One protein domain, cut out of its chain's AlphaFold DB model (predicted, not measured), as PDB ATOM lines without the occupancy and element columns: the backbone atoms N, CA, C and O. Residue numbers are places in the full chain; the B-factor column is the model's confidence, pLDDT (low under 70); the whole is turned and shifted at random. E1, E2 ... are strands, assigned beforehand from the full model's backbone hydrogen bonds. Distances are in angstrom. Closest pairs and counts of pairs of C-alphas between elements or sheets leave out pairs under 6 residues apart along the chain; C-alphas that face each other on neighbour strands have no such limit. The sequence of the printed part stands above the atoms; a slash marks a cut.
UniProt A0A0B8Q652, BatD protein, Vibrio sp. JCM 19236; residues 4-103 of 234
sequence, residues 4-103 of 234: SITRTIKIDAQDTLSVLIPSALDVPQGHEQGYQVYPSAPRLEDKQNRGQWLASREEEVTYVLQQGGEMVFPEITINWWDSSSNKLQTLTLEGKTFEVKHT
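What this domain is: This is residues 4 to 103 of the 234 residues of the protein "BatD protein" of Vibrio sp. JCM 19236 (UniProt A0A0B8Q652). The domain is a long rod of two strand ribbons lying lengthwise side by side, joined near one end by residues 66 to 68. The first is a twisted sheet built on the long strand E4, with E1 along one side and E2 and E3 one after the other on the other side; the second is a two-stranded ribbon, E5 running on into E6 and E7 folding back into E8. A long stretch with no named element, residues 15 to 34, runs back from the end of E1 to the start of E2. The printed part has 100 residues, with eight named strands, E1 to E8 in order, and no named helix, and its class is all strand. It is loose, with a radius of gyration of the C-alphas of 16.5 A, and spans 52 by 24 by 21 A.

Where its parts are: E1, residues 4 to 14, begins at C-alpha 4 (184.516, 212.597, 148.395) and is 32.9 A long from first to last C-alpha. E2 is residues 35 to 39, 12.9 A. E3 is residues 43 to 49, 19.6 A. E4, residues 52 to 65, is the longest strand by residues, 41.9 A from C-alpha 52 (147.895, 211.901, 139.276) to C-alpha 65. E5 is residues 69 to 73, 13.1 A, and E6 is residues 76 to 82, 18.4 A. E7 is residues 87 to 93, 19.6 A. E8, residues 96 to 100, 12.8 A, ends at C-alpha 100 (188.161, 221.671, 151.467).

How they stand to each other: In the branched sheet E4 has three antiparallel neighbours, and its pairing is staggered. E1 lies on one side of E4, at 167 degrees, with N 9 and O 59 2.9 A apart, within hydrogen-bond range. On the other side, E2 pairs with residues 61 to 65, with N 38 and O 62 at 2.8 A, and E3 pairs with residues 52 to 58, with N 45 and O 56 at 2.9 A. E3 and E4 form a hairpin. Residues 31 to 32 make a short antiparallel pairing with residues 35 to 36 of E2. E5 runs on into E6 at 9 degrees, and E7 into E8 at 22 degrees. E6 and E7 are a hairpin, with N 78 and O 91 at 2.8 A. E5 and E8 are antiparallel, with N 71 and O 98 at 2.9 A. E1 to E4 are apart from E5 to E8; E4 and E8 only just, with their closest C-alphas 8.2 A apart.

The domain as a whole: The C-alphas of Gly 51 and His 102, the two farthest apart, are 52.5 A from each other. The printed part has no cut. The link from E1 to E2 is long, with 20 residues; the other links are tight. The mean pLDDT of the printed part is 86.1, and residues 27 to 33 and 102 to 103 are under 70.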
ATOM      1  N   SER A   4     185.360 212.469 149.576       87.31
ATOM      2  CA  SER A   4     184.516 212.597 148.395       87.31
ATOM      3  C   SER A   4     183.271 213.392 148.736       87.31
ATOM      4  O   SER A   4     182.659 213.172 149.781       87.31
ATOM      5  N   ILE A   5     182.879 214.281 147.834       88.62
ATOM      6  CA  ILE A   5     181.615 215.004 147.912       88.62
ATOM      7  C   ILE A   5     180.695 214.405 146.859       88.62
ATOM      8  O   ILE A   5     181.075 214.305 145.698       88.62
ATOM      9  N   THR A   6     179.487 214.021 147.249       91.31
ATOM     10  CA  THR A   6     178.462 213.576 146.303       91.31
ATOM     11  C   THR A   6     177.418 214.669 146.157       91.31
ATOM     12  O   THR A   6     176.855 215.136 147.148       91.31
ATOM     13  N   ARG A   7     177.168 215.092 144.918       90.75
ATOM     14  CA  ARG A   7     176.099 216.024 144.562       90.75
ATOM     15  C   ARG A   7     174.938 215.226 143.987       90.75
ATOM     16  O   ARG A   7     175.102 214.595 142.947       90.75
ATOM     17  N   THR A   8     173.784 215.309 144.636       92.50
ATOM     18  CA  THR A   8     172.531 214.709 144.169       92.50
ATOM     19  C   THR A   8     171.540 215.817 143.847       92.50
ATOM     20  O   THR A   8     171.283 216.680 144.689       92.50
ATOM     21  N   ILE A   9     170.989 215.805 142.637       91.69
ATOM     22  CA  ILE A   9     169.918 216.706 142.214       91.69
ATOM     23  C   ILE A   9     168.705 215.864 141.863       91.69
ATOM     24  O   ILE A   9     168.782 214.994 141.002       91.69
ATOM     25  N   LYS A  10     167.585 216.145 142.528       93.56
ATOM     26  CA  LYS A  10     166.303 215.490 142.285       93.56
ATOM     27  C   LYS A  10     165.305 216.516 141.772       93.56
ATOM     28  O   LYS A  10     165.103 217.548 142.406       93.56
ATOM     29  N   ILE A  11     164.694 216.215 140.635       92.38
ATOM     30  CA  ILE A  11     163.650 217.026 140.019       92.38
ATOM     31  C   ILE A  11     162.375 216.201 140.042       92.38
ATOM     32  O   ILE A  11     162.306 215.156 139.398       92.38
ATOM     33  N   ASP A  12     161.381 216.687 140.776       92.81
ATOM     34  CA  ASP A  12     160.033 216.131 140.792       92.81
ATOM     35  C   ASP A  12     159.127 217.002 139.910       92.81
ATOM     36  O   ASP A  12     159.118 218.228 140.038       92.81
ATOM     37  N   ALA A  13     158.361 216.376 139.019       90.81
ATOM     38  CA  ALA A  13     157.454 217.052 138.100       90.81
ATOM     39  C   ALA A  13     156.105 216.322 138.030       90.81
ATOM     40  O   ALA A  13     156.043 215.094 138.059       90.81
ATOM     41  N   GLN A  14     155.014 217.081 137.946       90.31
ATOM     42  CA  GLN A  14     153.655 216.543 137.825       90.31
ATOM     43  C   GLN A  14     153.200 216.578 136.366       90.31
ATOM     44  O   GLN A  14     153.646 217.433 135.602       90.31
ATOM     45  N   ASP A  15     152.323 215.643 135.990       88.19
ATOM     46  CA  ASP A  15     151.681 215.588 134.667       88.19
ATOM     47  C   ASP A  15     152.667 215.595 133.480       88.19
ATOM     48  O   ASP A  15     152.395 216.128 132.404       88.19
ATOM     49  N   THR A  16     153.832 214.970 133.671       89.19
ATOM     50  CA  THR A  16     154.865 214.773 132.647       89.19
ATOM     51  C   THR A  16     155.514 213.394 132.792       89.19
ATOM     52  O   THR A  16     155.161 212.628 133.686       89.19
ATOM     53  N   LEU A  17     156.455 213.074 131.903       91.25
ATOM     54  CA  LEU A  17     157.261 211.856 131.944       91.25
ATOM     55  C   LEU A  17     158.689 212.177 132.384       91.25
ATOM     56  O   LEU A  17     159.272 213.170 131.950       91.25
ATOM     57  N   SER A  18     159.285 211.290 133.174       92.62
ATOM     58  CA  SER A  18     160.650 211.409 133.702       92.62
ATOM     59  C   SER A  18     161.704 211.634 132.611       92.62
ATOM     60  O   SER A  18     162.634 212.422 132.785       92.62
ATOM     61  N   VAL A  19     161.523 211.009 131.444       91.94
ATOM     62  CA  VAL A  19     162.411 211.148 130.279       91.94
ATOM     63  C   VAL A  19     162.385 212.547 129.651       91.94
ATOM     64  O   VAL A  19     163.348 212.939 128.997       91.94
ATOM     65  N   LEU A  20     161.300 213.302 129.845       89.81
ATOM     66  CA  LEU A  20     161.147 214.664 129.328       89.81
ATOM     67  C   LEU A  20     161.756 215.714 130.264       89.81
ATOM     68  O   LEU A  20     161.881 216.874 129.876       89.81
ATOM     69  N   ILE A  21     162.139 215.323 131.484       90.38
ATOM     70  CA  ILE A  21     162.809 216.219 132.421       90.38
ATOM     71  C   ILE A  21     164.235 216.482 131.904       90.38
ATOM     72  O   ILE A  21     164.998 215.522 131.720       90.38
ATOM     73  N   PRO A  22     164.615 217.754 131.666       88.38
ATOM     74  CA  PRO A  22     165.946 218.100 131.181       88.38
ATOM     75  C   PRO A  22     167.024 217.709 132.198       88.38
ATOM     76  O   PRO A  22     166.781 217.662 133.405       88.38
ATOM     77  N   SER A  23     168.231 217.440 131.702       87.50
ATOM     78  CA  SER A  23     169.388 217.222 132.571       87.50
ATOM     79  C   SER A  23     169.780 218.531 133.257       87.50
ATOM     80  O   SER A  23     169.800 219.580 132.613       87.50
ATOM     81  N   ALA A  24     170.051 218.473 134.561       81.69
ATOM     82  CA  ALA A  24     170.411 219.640 135.365       81.69
ATOM     83  C   ALA A  24     171.921 219.766 135.563       81.69
ATOM     84  O   ALA A  24     172.422 220.864 135.799       81.69
ATOM     85  N   LEU A  25     172.649 218.651 135.497       81.38
ATOM     86  CA  LEU A  25     174.091 218.619 135.678       81.38
ATOM     87  C   LEU A  25     174.799 218.535 134.327       81.38
ATOM     88  O   LEU A  25     174.936 217.459 133.753       81.38
ATOM     89  N   ASP A  26     175.320 219.670 133.865       74.25
ATOM     90  CA  ASP A  26     176.339 219.680 132.816       74.25
ATOM     91  C   ASP A  26     177.703 219.446 133.475       74.25
ATOM     92  O   ASP A  26     178.286 220.340 134.093       74.25
ATOM     93  N   VAL A  27     178.146 218.189 133.478       68.25
ATOM     94  CA  VAL A  27     179.374 217.774 134.163       68.25
ATOM     95  C   VAL A  27     180.513 217.715 133.150       68.25
ATOM     96  O   VAL A  27     180.474 216.858 132.258       68.25
ATOM     97  N   PRO A  28     181.567 218.540 133.299       65.62
ATOM     98  CA  PRO A  28     182.768 218.412 132.490       65.62
ATOM     99  C   PRO A  28     183.347 217.004 132.650       65.62
ATOM    100  O   PRO A  28     183.716 216.572 133.744       65.62
ATOM    101  N   GLN A  29     183.415 216.256 131.551       61.34
ATOM    102  CA  GLN A  29     184.054 214.944 131.522       61.34
ATOM    103  C   GLN A  29     185.571 215.153 131.615       61.34
ATOM    104  O   GLN A  29     186.209 215.497 130.621       61.34
ATOM    105  N   GLY A  30     186.173 214.986 132.797       60.00
ATOM    106  CA  GLY A  30     187.623 215.120 132.914       60.00
ATOM    107  C   GLY A  30     188.197 215.256 134.318       60.00
ATOM    108  O   GLY A  30     187.546 215.035 135.337       60.00
ATOM    109  N   HIS A  31     189.484 215.598 134.330       61.03
ATOM    110  CA  HIS A  31     190.237 215.949 135.524       61.03
ATOM    111  C   HIS A  31     190.257 217.469 135.646       61.03
ATOM    112  O   HIS A  31     190.929 218.137 134.859       61.03
ATOM    113  N   GLU A  32     189.551 218.008 136.633       67.56
ATOM    114  CA  GLU A  32     189.736 219.400 137.027       67.56
ATOM    115  C   GLU A  32     190.866 219.506 138.053       67.56
ATOM    116  O   GLU A  32     191.218 218.542 138.741       67.56
ATOM    117  N   GLN A  33     191.505 220.673 138.131       67.19
ATOM    118  CA  GLN A  33     192.626 220.869 139.046       67.19
ATOM    119  C   GLN A  33     192.150 220.699 140.498       67.19
ATOM    120  O   GLN A  33     191.446 221.544 141.036       67.19
ATOM    121  N   GLY A  34     192.545 219.593 141.135       76.31
ATOM    122  CA  GLY A  34     192.296 219.324 142.555       76.31
ATOM    123  C   GLY A  34     191.249 218.248 142.859       76.31
ATOM    124  O   GLY A  34     191.228 217.757 143.993       76.31
ATOM    125  N   TYR A  35     190.446 217.807 141.883       83.38
ATOM    126  CA  TYR A  35     189.444 216.754 142.082       83.38
ATOM    127  C   TYR A  35     189.148 215.935 140.813       83.38
ATOM    128  O   TYR A  35     189.328 216.385 139.686       83.38
ATOM    129  N   GLN A  36     188.694 214.697 141.009       86.56
ATOM    130  CA  GLN A  36     188.217 213.805 139.948       86.56
ATOM    131  C   GLN A  36     186.699 213.699 139.988       86.56
ATOM    132  O   GLN A  36     186.127 213.573 141.071       86.56
ATOM    133  N   VAL A  37     186.057 213.713 138.821       89.12
ATOM    134  CA  VAL A  37     184.597 213.684 138.705       89.12
ATOM    135  C   VAL A  37     184.124 212.342 138.162       89.12
ATOM    136  O   VAL A  37     184.618 211.866 137.142       89.12
ATOM    137  N   TYR A  38     183.149 211.747 138.843       90.25
ATOM    138  CA  TYR A  38     182.534 210.473 138.487       90.25
ATOM    139  C   TYR A  38     181.008 210.643 138.439       90.25
ATOM    140  O   TYR A  38     180.354 210.561 139.482       90.25
ATOM    141  N   PRO A  39     180.428 210.934 137.261       90.88
ATOM    142  CA  PRO A  39     178.982 211.002 137.105       90.88
ATOM    143  C   PRO A  39     178.364 209.598 137.123       90.88
ATOM    144  O   PRO A  39     178.869 208.674 136.482       90.88
ATOM    145  N   SER A  40     177.252 209.453 137.836       91.88
ATOM    146  CA  SER A  40     176.426 208.247 137.836       91.88
ATOM    147  C   SER A  40     175.351 208.325 136.751       91.88
ATOM    148  O   SER A  40     174.971 209.406 136.299       91.88
ATOM    149  N   ALA A  41     174.829 207.169 136.336       92.00
ATOM    150  CA  ALA A  41     173.689 207.131 135.424       92.00
ATOM    151  C   ALA A  41     172.449 207.776 136.083       92.00
ATOM    152  O   ALA A  41     172.196 207.513 137.264       92.00
ATOM    153  N   PRO A  42     171.666 208.589 135.349       93.25
ATOM    154  CA  PRO A  42     170.471 209.218 135.895       93.25
ATOM    155  C   PRO A  42     169.424 208.162 136.259       93.25
ATOM    156  O   PRO A  42     169.179 207.221 135.500       93.25
ATOM    157  N   ARG A  43     168.773 208.338 137.410       95.50
ATOM    158  CA  ARG A  43     167.621 207.535 137.831       95.50
ATOM    159  C   ARG A  43     166.337 208.230 137.410       95.50
ATOM    160  O   ARG A  43     166.114 209.388 137.748       95.50
ATOM    161  N   LEU A  44     165.501 207.512 136.670       96.00
ATOM    162  CA  LEU A  44     164.211 207.985 136.182       96.00
ATOM    163  C   LEU A  44     163.107 207.136 136.811       96.00
ATOM    164  O   LEU A  44     163.158 205.908 136.742       96.00
ATOM    165  N   GLU A  45     162.124 207.784 137.426       95.88
ATOM    166  CA  GLU A  45     160.958 207.127 138.014       95.88
ATOM    167  C   GLU A  45     159.676 207.816 137.549       95.88
ATOM    168  O   GLU A  45     159.542 209.028 137.686       95.88
ATOM    169  N   ASP A  46     158.706 207.034 137.076       94.69
ATOM    170  CA  ASP A  46     157.349 207.493 136.777       94.69
ATOM    171  C   ASP A  46     156.360 206.749 137.677       94.69
ATOM    172  O   ASP A  46     156.329 205.517 137.723       94.69
ATOM    173  N   LYS A  47     155.556 207.501 138.431       93.69
ATOM    174  CA  LYS A  47     154.544 206.980 139.352       93.69
ATOM    175  C   LYS A  47     153.176 207.514 138.960       93.69
ATOM    176  O   LYS A  47     153.016 208.687 138.641       93.69
ATOM    177  N   GLN A  48     152.173 206.650 139.058       90.81
ATOM    178  CA  GLN A  48     150.781 207.017 138.846       90.81
ATOM    179  C   GLN A  48     149.973 206.651 140.091       90.81
ATOM    180  O   GLN A  48     149.978 205.499 140.523       90.81
ATOM    181  N   ASN A  49     149.270 207.620 140.676       87.06
ATOM    182  CA  ASN A  49     148.408 207.383 141.833       87.06
ATOM    183  C   ASN A  49     147.063 208.091 141.667       87.06
ATOM    184  O   ASN A  49     147.012 209.313 141.584       87.06
ATOM    185  N   ARG A  50     145.964 207.322 141.628       88.06
ATOM    186  CA  ARG A  50     144.580 207.836 141.534       88.06
ATOM    187  C   ARG A  50     144.390 208.923 140.461       88.06
ATOM    188  O   ARG A  50     143.680 209.897 140.677       88.06
ATOM    189  N   GLY A  51     145.028 208.742 139.303       83.19
ATOM    190  CA  GLY A  51     144.949 209.669 138.170       83.19
ATOM    191  C   GLY A  51     145.978 210.804 138.176       83.19
ATOM    192  O   GLY A  51     146.073 211.499 137.174       83.19
ATOM    193  N   GLN A  52     146.773 210.960 139.237       85.31
ATOM    194  CA  GLN A  52     147.895 211.901 139.276       85.31
ATOM    195  C   GLN A  52     149.166 211.232 138.751       85.31
ATOM    196  O   GLN A  52     149.524 210.140 139.210       85.31
ATOM    197  N   TRP A  53     149.837 211.893 137.810       89.75
ATOM    198  CA  TRP A  53     151.132 211.477 137.281       89.75
ATOM    199  C   TRP A  53     152.245 212.252 137.978       89.75
ATOM    200  O   TRP A  53     152.217 213.481 138.024       89.75
ATOM    201  N   LEU A  54     153.221 211.530 138.518       92.81
ATOM    202  CA  LEU A  54     154.402 212.097 139.153       92.81
ATOM    203  C   LEU A  54     155.650 211.477 138.527       92.81
ATOM    204  O   LEU A  54     155.889 210.277 138.664       92.81
ATOM    205  N   ALA A  55     156.446 212.312 137.880       94.38
ATOM    206  CA  ALA A  55     157.737 211.973 137.315       94.38
ATOM    207  C   ALA A  55     158.862 212.483 138.221       94.38
ATOM    208  O   ALA A  55     158.775 213.572 138.787       94.38
ATOM    209  N   SER A  56     159.939 211.711 138.332       94.81
ATOM    210  CA  SER A  56     161.144 212.072 139.073       94.81
ATOM    211  C   SER A  56     162.386 211.745 138.253       94.81
ATOM    212  O   SER A  56     162.532 210.628 137.753       94.81
ATOM    213  N   ARG A  57     163.311 212.703 138.161       94.81
ATOM    214  CA  ARG A  57     164.663 212.516 137.621       94.81
ATOM    215  C   ARG A  57     165.686 212.839 138.701       94.81
ATOM    216  O   ARG A  57     165.687 213.943 139.238       94.81
ATOM    217  N   GLU A  58     166.555 211.886 139.001       95.12
ATOM    218  CA  GLU A  58     167.642 212.027 139.967       95.12
ATOM    219  C   GLU A  58     168.995 211.874 139.267       95.12
ATOM    220  O   GLU A  58     169.260 210.867 138.608       95.12
ATOM    221  N   GLU A  59     169.855 212.879 139.407       93.38
ATOM    222  CA  GLU A  59     171.214 212.896 138.866       93.38
ATOM    223  C   GLU A  59     172.222 212.977 140.014       93.38
ATOM    224  O   GLU A  59     172.107 213.825 140.902       93.38
ATOM    225  N   GLU A  60     173.213 212.087 139.999       93.25
ATOM    226  CA  GLU A  60     174.205 211.946 141.063       93.25
ATOM    227  C   GLU A  60     175.620 212.032 140.486       93.25
ATOM    228  O   GLU A  60     175.938 211.385 139.487       93.25
ATOM    229  N   VAL A  61     176.480 212.837 141.111       91.81
ATOM    230  CA  VAL A  61     177.875 213.027 140.692       91.81
ATOM    231  C   VAL A  61     178.784 213.003 141.910       91.81
ATOM    232  O   VAL A  61     178.601 213.786 142.845       91.81
ATOM    233  N   THR A  62     179.789 212.131 141.889       91.44
ATOM    234  CA  THR A  62     180.788 212.020 142.956       91.44
ATOM    235  C   THR A  62     182.078 212.740 142.572       91.44
ATOM    236  O   THR A  62     182.698 212.447 141.552       91.44
ATOM    237  N   TYR A  63     182.511 213.655 143.432       89.00
ATOM    238  CA  TYR A  63     183.741 214.430 143.325       89.00
ATOM    239  C   TYR A  63     184.761 213.873 144.318       89.00
ATOM    240  O   TYR A  63     184.600 214.020 145.529       89.00
ATOM    241  N   VAL A  64     185.810 213.218 143.826       88.12
ATOM    242  CA  VAL A  64     186.894 212.668 144.651       88.12
ATOM    243  C   VAL A  64     187.993 213.713 144.794       88.12
ATOM    244  O   VAL A  64     188.670 214.061 143.826       88.12
ATOM    245  N   LEU A  65     188.183 214.208 146.015       85.50
ATOM    246  CA  LEU A  65     189.098 215.303 146.322       85.50
ATOM    247  C   LEU A  65     190.537 214.783 146.408       85.50
ATOM    248  O   LEU A  65     190.852 213.870 147.181       85.50
ATOM    249  N   GLN A  66     191.431 215.374 145.618       78.31
ATOM    250  CA  GLN A  66     192.853 215.022 145.601       78.31
ATOM    251  C   GLN A  66     193.715 216.059 146.318       78.31
ATOM    252  O   GLN A  66     194.718 215.707 146.946       78.31
ATOM    253  N   GLN A  67     193.325 217.329 146.234       74.56
ATOM    254  CA  GLN A  67     194.018 218.453 146.852       74.56
ATOM    255  C   GLN A  67     193.023 219.278 147.674       74.56
ATOM    256  O   GLN A  67     191.842 219.343 147.350       74.56
ATOM    257  N   GLY A  68     193.506 219.866 148.772       75.12
ATOM    258  CA  GLY A  68     192.725 220.852 149.524       75.12
ATOM    259  C   GLY A  68     192.684 222.178 148.768       75.12
ATOM    260  O   GLY A  68     193.631 222.490 148.043       75.12
ATOM    261  N   GLY A  69     191.603 222.930 148.935       78.81
ATOM    262  CA  GLY A  69     191.340 224.160 148.195       78.81
ATOM    263  C   GLY A  69     189.871 224.572 148.258       78.81
ATOM    264  O   GLY A  69     189.062 223.951 148.950       78.81
ATOM    265  N   GLU A  70     189.530 225.631 147.535       81.25
ATOM    266  CA  GLU A  70     188.155 226.105 147.386       81.25
ATOM    267  C   GLU A  70     187.482 225.382 146.214       81.25
ATOM    268  O   GLU A  70     188.023 225.336 145.110       81.25
ATOM    269  N   MET A  71     186.310 224.795 146.459       83.00
ATOM    270  CA  MET A  71     185.491 224.136 145.446       83.00
ATOM    271  C   MET A  71     184.199 224.925 145.262       83.00
ATOM    272  O   MET A  71     183.441 225.111 146.212       83.00
ATOM    273  N   VAL A  72     183.931 225.365 144.035       84.62
ATOM    274  CA  VAL A  72     182.736 226.145 143.700       84.62
ATOM    275  C   VAL A  72     181.820 225.292 142.834       84.62
ATOM    276  O   VAL A  72     182.194 224.890 141.737       84.62
ATOM    277  N   PHE A  73     180.604 225.037 143.309       87.25
ATOM    278  CA  PHE A  73     179.538 224.499 142.476       87.25
ATOM    279  C   PHE A  73     178.760 225.662 141.866       87.25
ATOM    280  O   PHE A  73     178.155 226.432 142.621       87.25
ATOM    281  N   PRO A  74     178.756 225.801 140.530       86.94
ATOM    282  CA  PRO A  74     178.051 226.889 139.879       86.94
ATOM    283  C   PRO A  74     176.540 226.765 140.086       86.94
ATOM    284  O   PRO A  74     176.002 225.681 140.358       86.94
ATOM    285  N   GLU A  75     175.881 227.911 139.947       89.31
ATOM    286  CA  GLU A  75     174.432 228.002 139.825       89.31
ATOM    287  C   GLU A  75     173.946 227.128 138.664       89.31
ATOM    288  O   GLU A  75     174.596 227.046 137.621       89.31
ATOM    289  N   ILE A  76     172.809 226.463 138.859       88.94
ATOM    290  CA  ILE A  76     172.156 225.676 137.814       88.94
ATOM    291  C   ILE A  76     170.861 226.366 137.425       88.94
ATOM    292  O   ILE A  76     170.013 226.641 138.271       88.94
ATOM    293  N   THR A  77     170.689 226.571 136.127       90.00
ATOM    294  CA  THR A  77     169.483 227.148 135.546       90.00
ATOM    295  C   THR A  77     168.781 226.095 134.701       90.00
ATOM    296  O   THR A  77     169.363 225.548 133.768       90.00
ATOM    297  N   ILE A  78     167.521 225.812 135.014       88.75
ATOM    298  CA  ILE A  78     166.693 224.835 134.310       88.75
ATOM    299  C   ILE A  78     165.525 225.574 133.670       88.75
ATOM    300  O   ILE A  78     164.707 226.182 134.358       88.75
ATOM    301  N   ASN A  79     165.427 225.490 132.347       89.06
ATOM    302  CA  ASN A  79     164.286 226.015 131.608       89.06
ATOM    303  C   ASN A  79     163.263 224.901 131.395       89.06
ATOM    304  O   ASN A  79     163.616 223.812 130.943       89.06
ATOM    305  N   TRP A  80     161.999 225.176 131.699       86.75
ATOM    306  CA  TRP A  80     160.911 224.214 131.562       86.75
ATOM    307  C   TRP A  80     159.639 224.894 131.058       86.75
ATOM    308  O   TRP A  80     159.445 226.099 131.217       86.75
ATOM    309  N   TRP A  81     158.783 224.120 130.395       85.88
ATOM    310  CA  TRP A  81     157.510 224.613 129.884       85.88
ATOM    311  C   TRP A  81     156.401 224.389 130.905       85.88
ATOM    312  O   TRP A  81     156.082 223.244 131.225       85.88
ATOM    313  N   ASP A  82     155.788 225.471 131.376       86.81
ATOM    314  CA  ASP A  82     154.625 225.399 132.252       86.81
ATOM    315  C   ASP A  82     153.351 225.280 131.413       86.81
ATOM    316  O   ASP A  82     152.919 226.235 130.763       86.81
ATOM    317  N   SER A  83     152.741 224.093 131.427       83.94
ATOM    318  CA  SER A  83     151.503 223.799 130.700       83.94
ATOM    319  C   SER A  83     150.291 224.558 131.247       83.94
ATOM    320  O   SER A  83     149.337 224.779 130.503       83.94
ATOM    321  N   SER A  84     150.326 225.001 132.509       86.31
ATOM    322  CA  SER A  84     149.232 225.750 133.133       86.31
ATOM    323  C   SER A  84     149.240 227.227 132.734       86.31
ATOM    324  O   SER A  84     148.190 227.800 132.438       86.31
ATOM    325  N   SER A  85     150.426 227.841 132.664       89.81
ATOM    326  CA  SER A  85     150.599 229.241 132.252       89.81
ATOM    327  C   SER A  85     150.941 229.417 130.768       89.81
ATOM    328  O   SER A  85     150.957 230.548 130.276       89.81
ATOM    329  N   ASN A  86     151.165 228.306 130.056       90.50
ATOM    330  CA  ASN A  86     151.531 228.217 128.641       90.50
ATOM    331  C   ASN A  86     152.755 229.082 128.287       90.50
ATOM    332  O   ASN A  86     152.761 229.808 127.287       90.50
ATOM    333  N   LYS A  87     153.769 229.061 129.161       93.25
ATOM    334  CA  LYS A  87     154.978 229.889 129.071       93.25
ATOM    335  C   LYS A  87     156.219 229.098 129.462       93.25
ATOM    336  O   LYS A  87     156.167 228.193 130.292       93.25
ATOM    337  N   LEU A  88     157.355 229.506 128.901       90.44
ATOM    338  CA  LEU A  88     158.660 229.042 129.349       90.44
ATOM    339  C   LEU A  88     158.989 229.704 130.692       90.44
ATOM    340  O   LEU A  88     158.957 230.931 130.802       90.44
ATOM    341  N   GLN A  89     159.299 228.890 131.691       90.44
ATOM    342  CA  GLN A  89     159.746 229.329 133.002       90.44
ATOM    343  C   GLN A  89     161.171 228.855 133.263       90.44
ATOM    344  O   GLN A  89     161.642 227.865 132.699       90.44
ATOM    345  N   THR A  90     161.848 229.579 134.145       90.88
ATOM    346  CA  THR A  90     163.228 229.312 134.527       90.88
ATOM    347  C   THR A  90     163.284 229.062 136.025       90.88
ATOM    348  O   THR A  90     162.807 229.876 136.816       90.88
ATOM    349  N   LEU A  91     163.854 227.924 136.408       89.00
ATOM    350  CA  LEU A  91     164.165 227.573 137.785       89.00
ATOM    351  C   LEU A  91     165.666 227.709 137.991       89.00
ATOM    352  O   LEU A  91     166.452 227.139 137.236       89.00
ATOM    353  N   THR A  92     166.048 228.431 139.033       89.88
ATOM    354  CA  THR A  92     167.446 228.654 139.378       89.88
ATOM    355  C   THR A  92     167.747 228.003 140.718       89.88
ATOM    356  O   THR A  92     167.071 228.263 141.711       89.88
ATOM    357  N   LEU A  93     168.769 227.152 140.741       88.56
ATOM    358  CA  LEU A  93     169.336 226.573 141.948       88.56
ATOM    359  C   LEU A  93     170.663 227.269 142.240       88.56
ATOM    360  O   LEU A  93     171.622 227.110 141.484       88.56
ATOM    361  N   GLU A  94     170.708 228.007 143.348       89.12
ATOM    362  CA  GLU A  94     171.878 228.786 143.754       89.12
ATOM    363  C   GLU A  94     173.149 227.928 143.829       89.12
ATOM    364  O   GLU A  94     173.155 226.806 144.355       89.12
ATOM    365  N   GLY A  95     174.242 228.491 143.314       87.56
ATOM    366  CA  GLY A  95     175.572 227.912 143.444       87.56
ATOM    367  C   GLY A  95     176.018 227.848 144.903       87.56
ATOM    368  O   GLY A  95     175.570 228.621 145.753       87.56
ATOM    369  N   LYS A  96     176.917 226.915 145.214       88.00
ATOM    370  CA  LYS A  96     177.461 226.750 146.567       88.00
ATOM    371  C   LYS A  96     178.964 226.579 146.535       88.00
ATOM    372  O   LYS A  96     179.484 225.775 145.768       88.00
ATOM    373  N   THR A  97     179.639 227.271 147.441       86.69
ATOM    374  CA  THR A  97     181.081 227.149 147.645       86.69
ATOM    375  C   THR A  97     181.365 226.301 148.875       86.69
ATOM    376  O   THR A  97     180.740 226.472 149.922       86.69
ATOM    377  N   PHE A  98     182.325 225.391 148.751       83.38
ATOM    378  CA  PHE A  98     182.792 224.515 149.814       83.38
ATOM    379  C   PHE A  98     184.299 224.680 149.998       83.38
ATOM    380  O   PHE A  98     185.073 224.615 149.045       83.38
ATOM    381  N   GLU A  99     184.723 224.863 151.246       81.75
ATOM    382  CA  GLU A  99     186.138 224.923 151.606       81.75
ATOM    383  C   GLU A  99     186.632 223.524 151.989       81.75
ATOM    384  O   GLU A  99     186.231 222.956 153.012       81.75
ATOM    385  N   VAL A 100     187.526 222.957 151.181       78.19
ATOM    386  CA  VAL A 100     188.161 221.671 151.467       78.19
ATOM    387  C   VAL A 100     189.431 221.927 152.267       78.19
ATOM    388  O   VAL A 100     190.494 222.232 151.720       78.19
ATOM    389  N   LYS A 101     189.334 221.780 153.590       70.56
ATOM    390  CA  LYS A 101     190.490 221.915 154.483       70.56
ATOM    391  C   LYS A 101     191.518 220.826 154.191       70.56
ATOM    392  O   LYS A 101     191.183 219.657 154.026       70.56
ATOM    393  N   HIS A 102     192.797 221.194 154.192       65.19
ATOM    394  CA  HIS A 102     193.882 220.225 154.098       65.19
ATOM    395  C   HIS A 102     193.807 219.226 155.262       65.19
ATOM    396  O   HIS A 102     194.098 219.563 156.409       65.19
ATOM    397  N   THR A 103     193.460 217.973 154.973       65.44
ATOM    398  CA  THR A 103     193.510 216.906 155.972       65.44
ATOM    399  C   THR A 103     194.970 216.705 156.390       65.44
ATOM    400  O   THR A 103     195.791 216.254 155.588       65.44
TER     401      THR A 103